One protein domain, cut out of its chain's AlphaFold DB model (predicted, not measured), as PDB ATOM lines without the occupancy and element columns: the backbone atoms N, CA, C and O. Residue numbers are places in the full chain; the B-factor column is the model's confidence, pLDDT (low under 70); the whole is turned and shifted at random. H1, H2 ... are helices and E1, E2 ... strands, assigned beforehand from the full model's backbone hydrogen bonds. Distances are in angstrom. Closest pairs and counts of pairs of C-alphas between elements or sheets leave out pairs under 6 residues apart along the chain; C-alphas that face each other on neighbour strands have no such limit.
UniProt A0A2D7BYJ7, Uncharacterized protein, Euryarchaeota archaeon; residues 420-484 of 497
ATOM      1  N   ASP A 420      10.729 -61.071  98.193       79.12
ATOM      2  CA  ASP A 420       9.809 -60.595  97.152       79.12
ATOM      3  C   ASP A 420      10.551 -60.067  95.923       79.12
ATOM      4  O   ASP A 420      10.219 -60.418  94.793       79.12
ATOM      5  N   GLU A 421      11.606 -59.273  96.126       81.81
ATOM      6  CA  GLU A 421      12.411 -58.734  95.028       81.81
ATOM      7  C   GLU A 421      13.118 -59.857  94.256       81.81
ATOM      8  O   GLU A 421      13.190 -59.828  93.023       81.81
ATOM      9  N   LEU A 422      13.584 -60.895  94.956       84.00
ATOM     10  CA  LEU A 422      14.144 -62.088  94.325       84.00
ATOM     11  C   LEU A 422      13.095 -62.839  93.488       84.00
ATOM     12  O   LEU A 422      13.398 -63.311  92.390       84.00
ATOM     13  N   ILE A 423      11.864 -62.962  93.986       82.44
ATOM     14  CA  ILE A 423      10.779 -63.640  93.267       82.44
ATOM     15  C   ILE A 423      10.369 -62.840  92.033       82.44
ATOM     16  O   ILE A 423      10.283 -63.413  90.946       82.44
ATOM     17  N   ASP A 424      10.177 -61.531  92.166       83.38
ATOM     18  CA  ASP A 424       9.793 -60.658  91.057       83.38
ATOM     19  C   ASP A 424      10.865 -60.640  89.964       83.38
ATOM     20  O   ASP A 424      10.559 -60.832  88.783       83.38
ATOM     21  N   THR A 425      12.138 -60.494  90.345       83.06
ATOM     22  CA  THR A 425      13.252 -60.566  89.387       83.06
ATOM     23  C   THR A 425      13.320 -61.934  88.714       83.06
ATOM     24  O   THR A 425      13.554 -62.015  87.504       83.06
ATOM     25  N   ARG A 426      13.050 -63.023  89.444       82.19
ATOM     26  CA  ARG A 426      12.998 -64.365  88.857       82.19
ATOM     27  C   ARG A 426      11.837 -64.527  87.876       82.19
ATOM     28  O   ARG A 426      12.037 -65.091  86.797       82.19
ATOM     29  N   LEU A 427      10.643 -64.061  88.227       82.69
ATOM     30  CA  LEU A 427       9.464 -64.128  87.363       82.69
ATOM     31  C   LEU A 427       9.679 -63.326  86.077       82.69
ATOM     32  O   LEU A 427       9.390 -63.836  84.994       82.69
ATOM     33  N   ASP A 428      10.258 -62.130  86.180       83.06
ATOM     34  CA  ASP A 428      10.587 -61.290  85.027       83.06
ATOM     35  C   ASP A 428      11.626 -61.956  84.107       83.06
ATOM     36  O   ASP A 428      11.462 -62.005  82.885       83.06
ATOM     37  N   GLN A 429      12.656 -62.584  84.679       79.62
ATOM     38  CA  GLN A 429      13.629 -63.350  83.899       79.62
ATOM     39  C   GLN A 429      13.003 -64.547  83.173       79.62
ATOM     40  O   GLN A 429      13.317 -64.783  82.002       79.62
ATOM     41  N   ILE A 430      12.133 -65.313  83.842       81.12
ATOM     42  CA  ILE A 430      11.428 -66.444  83.219       81.12
ATOM     43  C   ILE A 430      10.524 -65.933  82.099       81.12
ATOM     44  O   ILE A 430      10.548 -66.494  81.004       81.12
ATOM     45  N   TRP A 431       9.785 -64.850  82.342       79.81
ATOM     46  CA  TRP A 431       8.931 -64.207  81.348       79.81
ATOM     47  C   TRP A 431       9.728 -63.773  80.115       79.81
ATOM     48  O   TRP A 431       9.345 -64.058  78.977       79.81
ATOM     49  N   HIS A 432      10.882 -63.137  80.305       78.62
ATOM     50  CA  HIS A 432      11.760 -62.751  79.203       78.62
ATOM     51  C   HIS A 432      12.379 -63.952  78.478       78.62
ATOM     52  O   HIS A 432      12.496 -63.929  77.249       78.62
ATOM     53  N   ALA A 433      12.720 -65.023  79.197       74.50
ATOM     54  CA  ALA A 433      13.209 -66.260  78.600       74.50
ATOM     55  C   ALA A 433      12.110 -67.014  77.827       74.50
ATOM     56  O   ALA A 433      12.398 -67.615  76.794       74.50
ATOM     57  N   SER A 434      10.848 -66.961  78.253       72.88
ATOM     58  CA  SER A 434       9.746 -67.667  77.588       72.88
ATOM     59  C   SER A 434       9.247 -66.980  76.311       72.88
ATOM     60  O   SER A 434       8.416 -67.545  75.601       72.88
ATOM     61  N   HIS A 435       9.742 -65.782  75.972       76.69
ATOM     62  CA  HIS A 435       9.355 -65.104  74.733       76.69
ATOM     63  C   HIS A 435       9.815 -65.883  73.485       76.69
ATOM     64  O   HIS A 435      10.982 -66.272  73.392       76.69
ATOM     65  N   PRO A 436       8.963 -66.015  72.447       70.12
ATOM     66  CA  PRO A 436       9.261 -66.818  71.253       70.12
ATOM     67  C   PRO A 436      10.455 -66.302  70.430       70.12
ATOM     68  O   PRO A 436      11.053 -67.050  69.663       70.12
ATOM     69  N   ASN A 437      10.845 -65.037  70.620       76.38
ATOM     70  CA  ASN A 437      11.995 -64.420  69.955       76.38
ATOM     71  C   ASN A 437      13.311 -64.543  70.755       76.38
ATOM     72  O   ASN A 437      14.340 -64.030  70.308       76.38
ATOM     73  N   ALA A 438      13.305 -65.186  71.929       73.44
ATOM     74  CA  ALA A 438      14.496 -65.349  72.758       73.44
ATOM     75  C   ALA A 438      15.433 -66.450  72.199       73.44
ATOM     76  O   ALA A 438      14.986 -67.579  71.938       73.44
ATOM     77  N   PRO A 439      16.746 -66.178  72.036       76.44
ATOM     78  CA  PRO A 439      17.726 -67.173  71.598       76.44
ATOM     79  C   PRO A 439      17.696 -68.447  72.453       76.44
ATOM     80  O   PRO A 439      17.588 -68.391  73.675       76.44
ATOM     81  N   ALA A 440      17.844 -69.621  71.831       67.56
ATOM     82  CA  ALA A 440      17.830 -70.897  72.558       67.56
ATOM     83  C   ALA A 440      18.922 -70.976  73.648       67.56
ATOM     84  O   ALA A 440      18.694 -71.545  74.713       67.56
ATOM     85  N   SER A 441      20.076 -70.339  73.423       70.06
ATOM     86  CA  SER A 441      21.174 -70.280  74.393       70.06
ATOM     87  C   SER A 441      20.837 -69.466  75.646       70.06
ATOM     88  O   SER A 441      21.242 -69.856  76.733       70.06
ATOM     89  N   SER A 442      20.090 -68.362  75.525       67.44
ATOM     90  CA  SER A 442      19.665 -67.574  76.691       67.44
ATOM     91  C   SER A 442      18.527 -68.263  77.441       67.44
ATOM     92  O   SER A 442      18.480 -68.199  78.664       67.44
ATOM     93  N   ARG A 443      17.650 -68.982  76.730       69.25
ATOM     94  CA  ARG A 443      16.589 -69.789  77.350       69.25
ATOM     95  C   ARG A 443      17.155 -70.875  78.254       69.25
ATOM     96  O   ARG A 443      16.775 -70.942  79.415       69.25
ATOM     97  N   ALA A 444      18.110 -71.659  77.758       64.69
ATOM     98  CA  ALA A 444      18.758 -72.696  78.559       64.69
ATOM     99  C   ALA A 444      19.508 -72.113  79.773       64.69
ATOM    100  O   ALA A 444      19.413 -72.657  80.868       64.69
ATOM    101  N   LEU A 445      20.198 -70.979  79.591       69.69
ATOM    102  CA  LEU A 445      20.961 -70.321  80.655       69.69
ATOM    103  C   LEU A 445      20.059 -69.808  81.790       69.69
ATOM    104  O   LEU A 445      20.342 -70.060  82.954       69.69
ATOM    105  N   HIS A 446      18.964 -69.114  81.464       67.00
ATOM    106  CA  HIS A 446      18.090 -68.511  82.474       67.00
ATOM    107  C   HIS A 446      17.079 -69.501  83.066       67.00
ATOM    108  O   HIS A 446      16.745 -69.386  84.243       67.00
ATOM    109  N   VAL A 447      16.605 -70.501  82.313       68.00
ATOM    110  CA  VAL A 447      15.700 -71.532  82.862       68.00
ATOM    111  C   VAL A 447      16.458 -72.479  83.797       68.00
ATOM    112  O   VAL A 447      15.935 -72.805  84.858       68.00
ATOM    113  N   GLY A 448      17.702 -72.842  83.461       62.81
ATOM    114  CA  GLY A 448      18.550 -73.706  84.292       62.81
ATOM    115  C   GLY A 448      19.231 -73.016  85.484       62.81
ATOM    116  O   GLY A 448      19.829 -73.698  86.310       62.81
ATOM    117  N   ALA A 449      19.157 -71.686  85.588       69.25
ATOM    118  CA  ALA A 449      19.768 -70.915  86.670       69.25
ATOM    119  C   ALA A 449      18.984 -71.020  87.994       69.25
ATOM    120  O   ALA A 449      17.767 -70.810  88.031       69.25
ATOM    121  N   THR A 450      19.687 -71.266  89.104       69.62
ATOM    122  CA  THR A 450      19.116 -71.291  90.461       69.62
ATOM    123  C   THR A 450      18.694 -69.880  90.880       69.62
ATOM    124  O   THR A 450      19.534 -68.993  90.985       69.62
ATOM    125  N   PHE A 451      17.387 -69.658  91.076       66.06
ATOM    126  CA  PHE A 451      16.797 -68.337  91.373       66.06
ATOM    127  C   PHE A 451      17.254 -67.212  90.430       66.06
ATOM    128  O   PHE A 451      17.301 -66.048  90.808       66.06
ATOM    129  N   GLY A 452      17.568 -67.551  89.174       67.06
ATOM    130  CA  GLY A 452      17.956 -66.551  88.183       67.06
ATOM    131  C   GLY A 452      19.397 -66.055  88.270       67.06
ATOM    132  O   GLY A 452      19.744 -65.114  87.557       67.06
ATOM    133  N   MET A 453      20.221 -66.691  89.104       77.25
ATOM    134  CA  MET A 453      21.638 -66.368  89.262       77.25
ATOM    135  C   MET A 453      22.499 -67.095  88.237       77.25
ATOM    136  O   MET A 453      22.385 -68.311  88.045       77.25
ATOM    137  N   LEU A 454      23.368 -66.339  87.579       74.00
ATOM    138  CA  LEU A 454      24.332 -66.854  86.615       74.00
ATOM    139  C   LEU A 454      25.604 -67.353  87.315       74.00
ATOM    140  O   LEU A 454      25.881 -67.042  88.472       74.00
ATOM    141  N   ASP A 455      26.400 -68.143  86.595       67.50
ATOM    142  CA  ASP A 455      27.655 -68.678  87.121       67.50
ATOM    143  C   ASP A 455      28.600 -67.543  87.567       67.50
ATOM    144  O   ASP A 455      28.942 -66.651  86.787       67.50
ATOM    145  N   GLY A 456      29.004 -67.575  88.839       72.38
ATOM    146  CA  GLY A 456      29.829 -66.548  89.484       72.38
ATOM    147  C   GLY A 456      29.070 -65.431  90.212       72.38
ATOM    148  O   GLY A 456      29.725 -64.603  90.849       72.38
ATOM    149  N   GLU A 457      27.735 -65.400  90.164       76.06
ATOM    150  CA  GLU A 457      26.922 -64.454  90.940       76.06
ATOM    151  C   GLU A 457      26.686 -64.959  92.372       76.06
ATOM    152  O   GLU A 457      26.448 -66.143  92.614       76.06
ATOM    153  N   THR A 458      26.770 -64.053  93.346       74.69
ATOM    154  CA  THR A 458      26.490 -64.356  94.753       74.69
ATOM    155  C   THR A 458      25.083 -63.904  95.105       74.69
ATOM    156  O   THR A 458      24.796 -62.710  95.070       74.69
ATOM    157  N   LEU A 459      24.230 -64.851  95.489       77.06
ATOM    158  CA  LEU A 459      22.896 -64.562  95.996       77.06
ATOM    159  C   LEU A 459      22.960 -64.176  97.479       77.06
ATOM    160  O   LEU A 459      23.250 -65.016  98.333       77.06
ATOM    161  N   SER A 460      22.661 -62.918  97.783       77.81
ATOM    162  CA  SER A 460      22.482 -62.401  99.144       77.81
ATOM    163  C   SER A 460      21.015 -62.056  99.363       77.81
ATOM    164  O   SER A 460      20.525 -61.064  98.829       77.81
ATOM    165  N   VAL A 461      20.317 -62.875 100.153       78.44
ATOM    166  CA  VAL A 461      18.914 -62.647 100.528       78.44
ATOM    167  C   VAL A 461      18.842 -62.237 101.986       78.44
ATOM    168  O   VAL A 461      19.413 -62.906 102.853       78.44
ATOM    169  N   ARG A 462      18.111 -61.160 102.255       78.12
ATOM    170  CA  ARG A 462      17.777 -60.739 103.609       78.12
ATOM    171  C   ARG A 462      16.419 -61.305 104.005       78.12
ATOM    172  O   ARG A 462      15.426 -61.080 103.321       78.12
ATOM    173  N   LEU A 463      16.395 -61.996 105.138       75.56
ATOM    174  CA  LEU A 463      15.194 -62.563 105.746       75.56
ATOM    175  C   LEU A 463      14.990 -61.906 107.109       75.56
ATOM    176  O   LEU A 463      15.948 -61.796 107.882       75.56
ATOM    177  N   VAL A 464      13.775 -61.442 107.391       74.62
ATOM    178  CA  VAL A 464      13.446 -60.784 108.658       74.62
ATOM    179  C   VAL A 464      12.659 -61.766 109.512       74.62
ATOM    180  O   VAL A 464      11.628 -62.264 109.091       74.62
ATOM    181  N   ALA A 465      13.155 -62.068 110.711       73.00
ATOM    182  CA  ALA A 465      12.417 -62.896 111.656       73.00
ATOM    183  C   ALA A 465      11.569 -62.013 112.580       73.00
ATOM    184  O   ALA A 465      12.086 -61.033 113.119       73.00
ATOM    185  N   ASP A 466      10.298 -62.359 112.779       72.81
ATOM    186  CA  ASP A 466       9.363 -61.598 113.625       72.81
ATOM    187  C   ASP A 466       9.191 -62.208 115.030       72.81
ATOM    188  O   ASP A 466       8.944 -61.500 116.006       72.81
ATOM    189  N   SER A 467       9.373 -63.518 115.157       72.94
ATOM    190  CA  SER A 467       9.123 -64.282 116.370       72.94
ATOM    191  C   SER A 467      10.035 -65.505 116.437       72.94
ATOM    192  O   SER A 467      10.657 -65.913 115.450       72.94
ATOM    193  N   ALA A 468      10.186 -66.067 117.632       78.25
ATOM    194  CA  ALA A 468      10.985 -67.262 117.851       78.25
ATOM    195  C   ALA A 468      10.227 -68.288 118.699       78.25
ATOM    196  O   ALA A 468       9.587 -67.955 119.696       78.25
ATOM    197  N   TRP A 469      10.342 -69.558 118.320       76.38
ATOM    198  CA  TRP A 469       9.770 -70.686 119.046       76.38
ATOM    199  C   TRP A 469      10.838 -71.425 119.849       76.38
ATOM    200  O   TRP A 469      11.868 -71.799 119.279       76.38
ATOM    201  N   PRO A 470      10.611 -71.698 121.141       75.31
ATOM    202  CA  PRO A 470      11.487 -72.572 121.905       75.31
ATOM    203  C   PRO A 470      11.250 -74.038 121.508       75.31
ATOM    204  O   PRO A 470      10.119 -74.517 121.491       75.31
ATOM    205  N   LEU A 471      12.327 -74.764 121.213       70.81
ATOM    206  CA  LEU A 471      12.321 -76.208 120.974       70.81
ATOM    207  C   LEU A 471      12.566 -76.971 122.286       70.81
ATOM    208  O   LEU A 471      13.255 -76.489 123.189       70.81
ATOM    209  N   ASP A 472      12.069 -78.208 122.363       69.12
ATOM    210  CA  ASP A 472      12.207 -79.090 123.537       69.12
ATOM    211  C   ASP A 472      13.670 -79.414 123.910       69.12
ATOM    212  O   ASP A 472      13.961 -79.865 125.020       69.12
ATOM    213  N   ASP A 473      14.610 -79.176 122.996       71.88
ATOM    214  CA  ASP A 473      16.050 -79.365 123.184       71.88
ATOM    215  C   ASP A 473      16.798 -78.091 123.633       71.88
ATOM    216  O   ASP A 473      18.025 -78.103 123.767       71.88
ATOM    217  N   GLY A 474      16.069 -77.000 123.895       70.06
ATOM    218  CA  GLY A 474      16.616 -75.712 124.327       70.06
ATOM    219  C   GLY A 474      17.151 -74.832 123.194       70.06
ATOM    220  O   GLY A 474      17.745 -73.786 123.476       70.06
ATOM    221  N   ARG A 475      16.969 -75.228 121.928       75.25
ATOM    222  CA  ARG A 475      17.215 -74.364 120.765       75.25
ATOM    223  C   ARG A 475      16.009 -73.458 120.507       75.25
ATOM    224  O   ARG A 475      14.922 -73.695 121.018       75.25
ATOM    225  N   TRP A 476      16.213 -72.420 119.700       74.31
ATOM    226  CA  TRP A 476      15.148 -71.536 119.230       74.31
ATOM    227  C   TRP A 476      15.019 -71.653 117.717       74.31
ATOM    228  O   TRP A 476      16.030 -71.678 117.012       74.31
ATOM    229  N   GLN A 477      13.788 -71.717 117.230       74.19
ATOM    230  CA  GLN A 477      13.463 -71.674 115.813       74.19
ATOM    231  C   GLN A 477      12.943 -70.280 115.475       74.19
ATOM    232  O   GLN A 477      11.987 -69.821 116.086       74.19
ATOM    233  N   LEU A 478      13.565 -69.613 114.507       76.25
ATOM    234  CA  LEU A 478      13.112 -68.305 114.041       76.25
ATOM    235  C   LEU A 478      11.924 -68.477 113.088       76.25
ATOM    236  O   LEU A 478      11.978 -69.309 112.179       76.25
ATOM    237  N   HIS A 479      10.874 -67.693 113.296       73.56
ATOM    238  CA  HIS A 479       9.772 -67.538 112.359       73.56
ATOM    239  C   HIS A 479      10.105 -66.402 111.395       73.56
ATOM    240  O   HIS A 479      10.454 -65.303 111.820       73.56
ATOM    241  N   ILE A 480      10.037 -66.702 110.100       74.88
ATOM    242  CA  ILE A 480      10.280 -65.767 109.000       74.88
ATOM    243  C   ILE A 480       8.975 -65.741 108.199       74.88
ATOM    244  O   ILE A 480       8.718 -66.714 107.479       74.88
ATOM    245  N   PRO A 481       8.122 -64.717 108.358       71.44
ATOM    246  CA  PRO A 481       6.777 -64.701 107.788       71.44
ATOM    247  C   PRO A 481       6.781 -64.857 106.264       71.44
ATOM    248  O   PRO A 481       5.916 -65.544 105.717       71.44
ATOM    249  N   GLU A 482       7.800 -64.335 105.577       70.06
ATOM    250  CA  GLU A 482       7.910 -64.384 104.116       70.06
ATOM    251  C   GLU A 482       7.965 -65.827 103.572       70.06
ATOM    252  O   GLU A 482       7.511 -66.090 102.462       70.06
ATOM    253  N   PHE A 483       8.454 -66.804 104.349       69.56
ATOM    254  CA  PHE A 483       8.413 -68.217 103.941       69.56
ATOM    255  C   PHE A 483       7.045 -68.875 104.120       69.56
ATOM    256  O   PHE A 483       6.758 -69.866 103.452       69.56
ATOM    257  N   TYR A 484       6.208 -68.359 105.019       64.31
ATOM    258  CA  TYR A 484       4.889 -68.924 105.310       64.31
ATOM    259  C   TYR A 484       3.819 -68.414 104.344       64.31
ATOM    260  O   TYR A 484       2.826 -69.110 104.123       64.31
TER     261      TYR A 484
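What this domain is: This is residues 420 to 484 of the 497 residues of an uncharacterized protein of Euryarchaeota archaeon (UniProt A0A2D7BYJ7). The model is drawn out, with a helical hairpin of H1 and H2 at one end and a small two-stranded hairpin, E1 and E2, at the other. Residues 448 to 466, a long stretch with no named element, join the two, and the short helix H3 follows E2, folding back from the strands towards H1. The printed part has 65 residues with three named helices and two named strands, in the order H1, H2, E1, E2, H3; the two strands are antiparallel and the class is mixed, helices and strands. The whole is extended, with a radius of gyration of the C-alphas of 17.4 A and spans of 54 by 21 by 17 A.

Where its parts are: H1, residues 420 to 433, begins with C-alpha 420 at (9.809, -60.595, 97.152) and is 19.7 A long. H2 is residues 440 to 447, 10.5 A. E1, residues 467 to 470, begins with C-alpha 467 at (9.123, -64.282, 116.370). E2 is residues 476 to 479. H3, residues 481 to 484, ends with C-alpha 484 at (4.889, -68.924, 105.310).

How they stand to each other: H1 touches H2 with its residues 429 to 433 alone; the closest C-alphas are those of Ala 433 and Arg 443, 5.0 A apart. The two helices run opposite ways at a shallow tilt of 19 degrees. In both, every O i to N i+4 pair is within hydrogen-bond range; H3 is too short for such a pair. E1 and E2 form an antiparallel hairpin, their directions at 150 degrees, with N 469 and O 477 at 2.8 A. H1 and H3 are only just apart, with a closest distance of 8.2 A.

The domain as a whole: The C-alphas of Asn 437 and Gly 474, the two farthest apart, are 55.7 A from each other. The printed part has no cut, and the link from H2 to E1 is long, with 19 residues. The mean pLDDT of the printed part is 74.1; residues 442 to 452 are among those under 70.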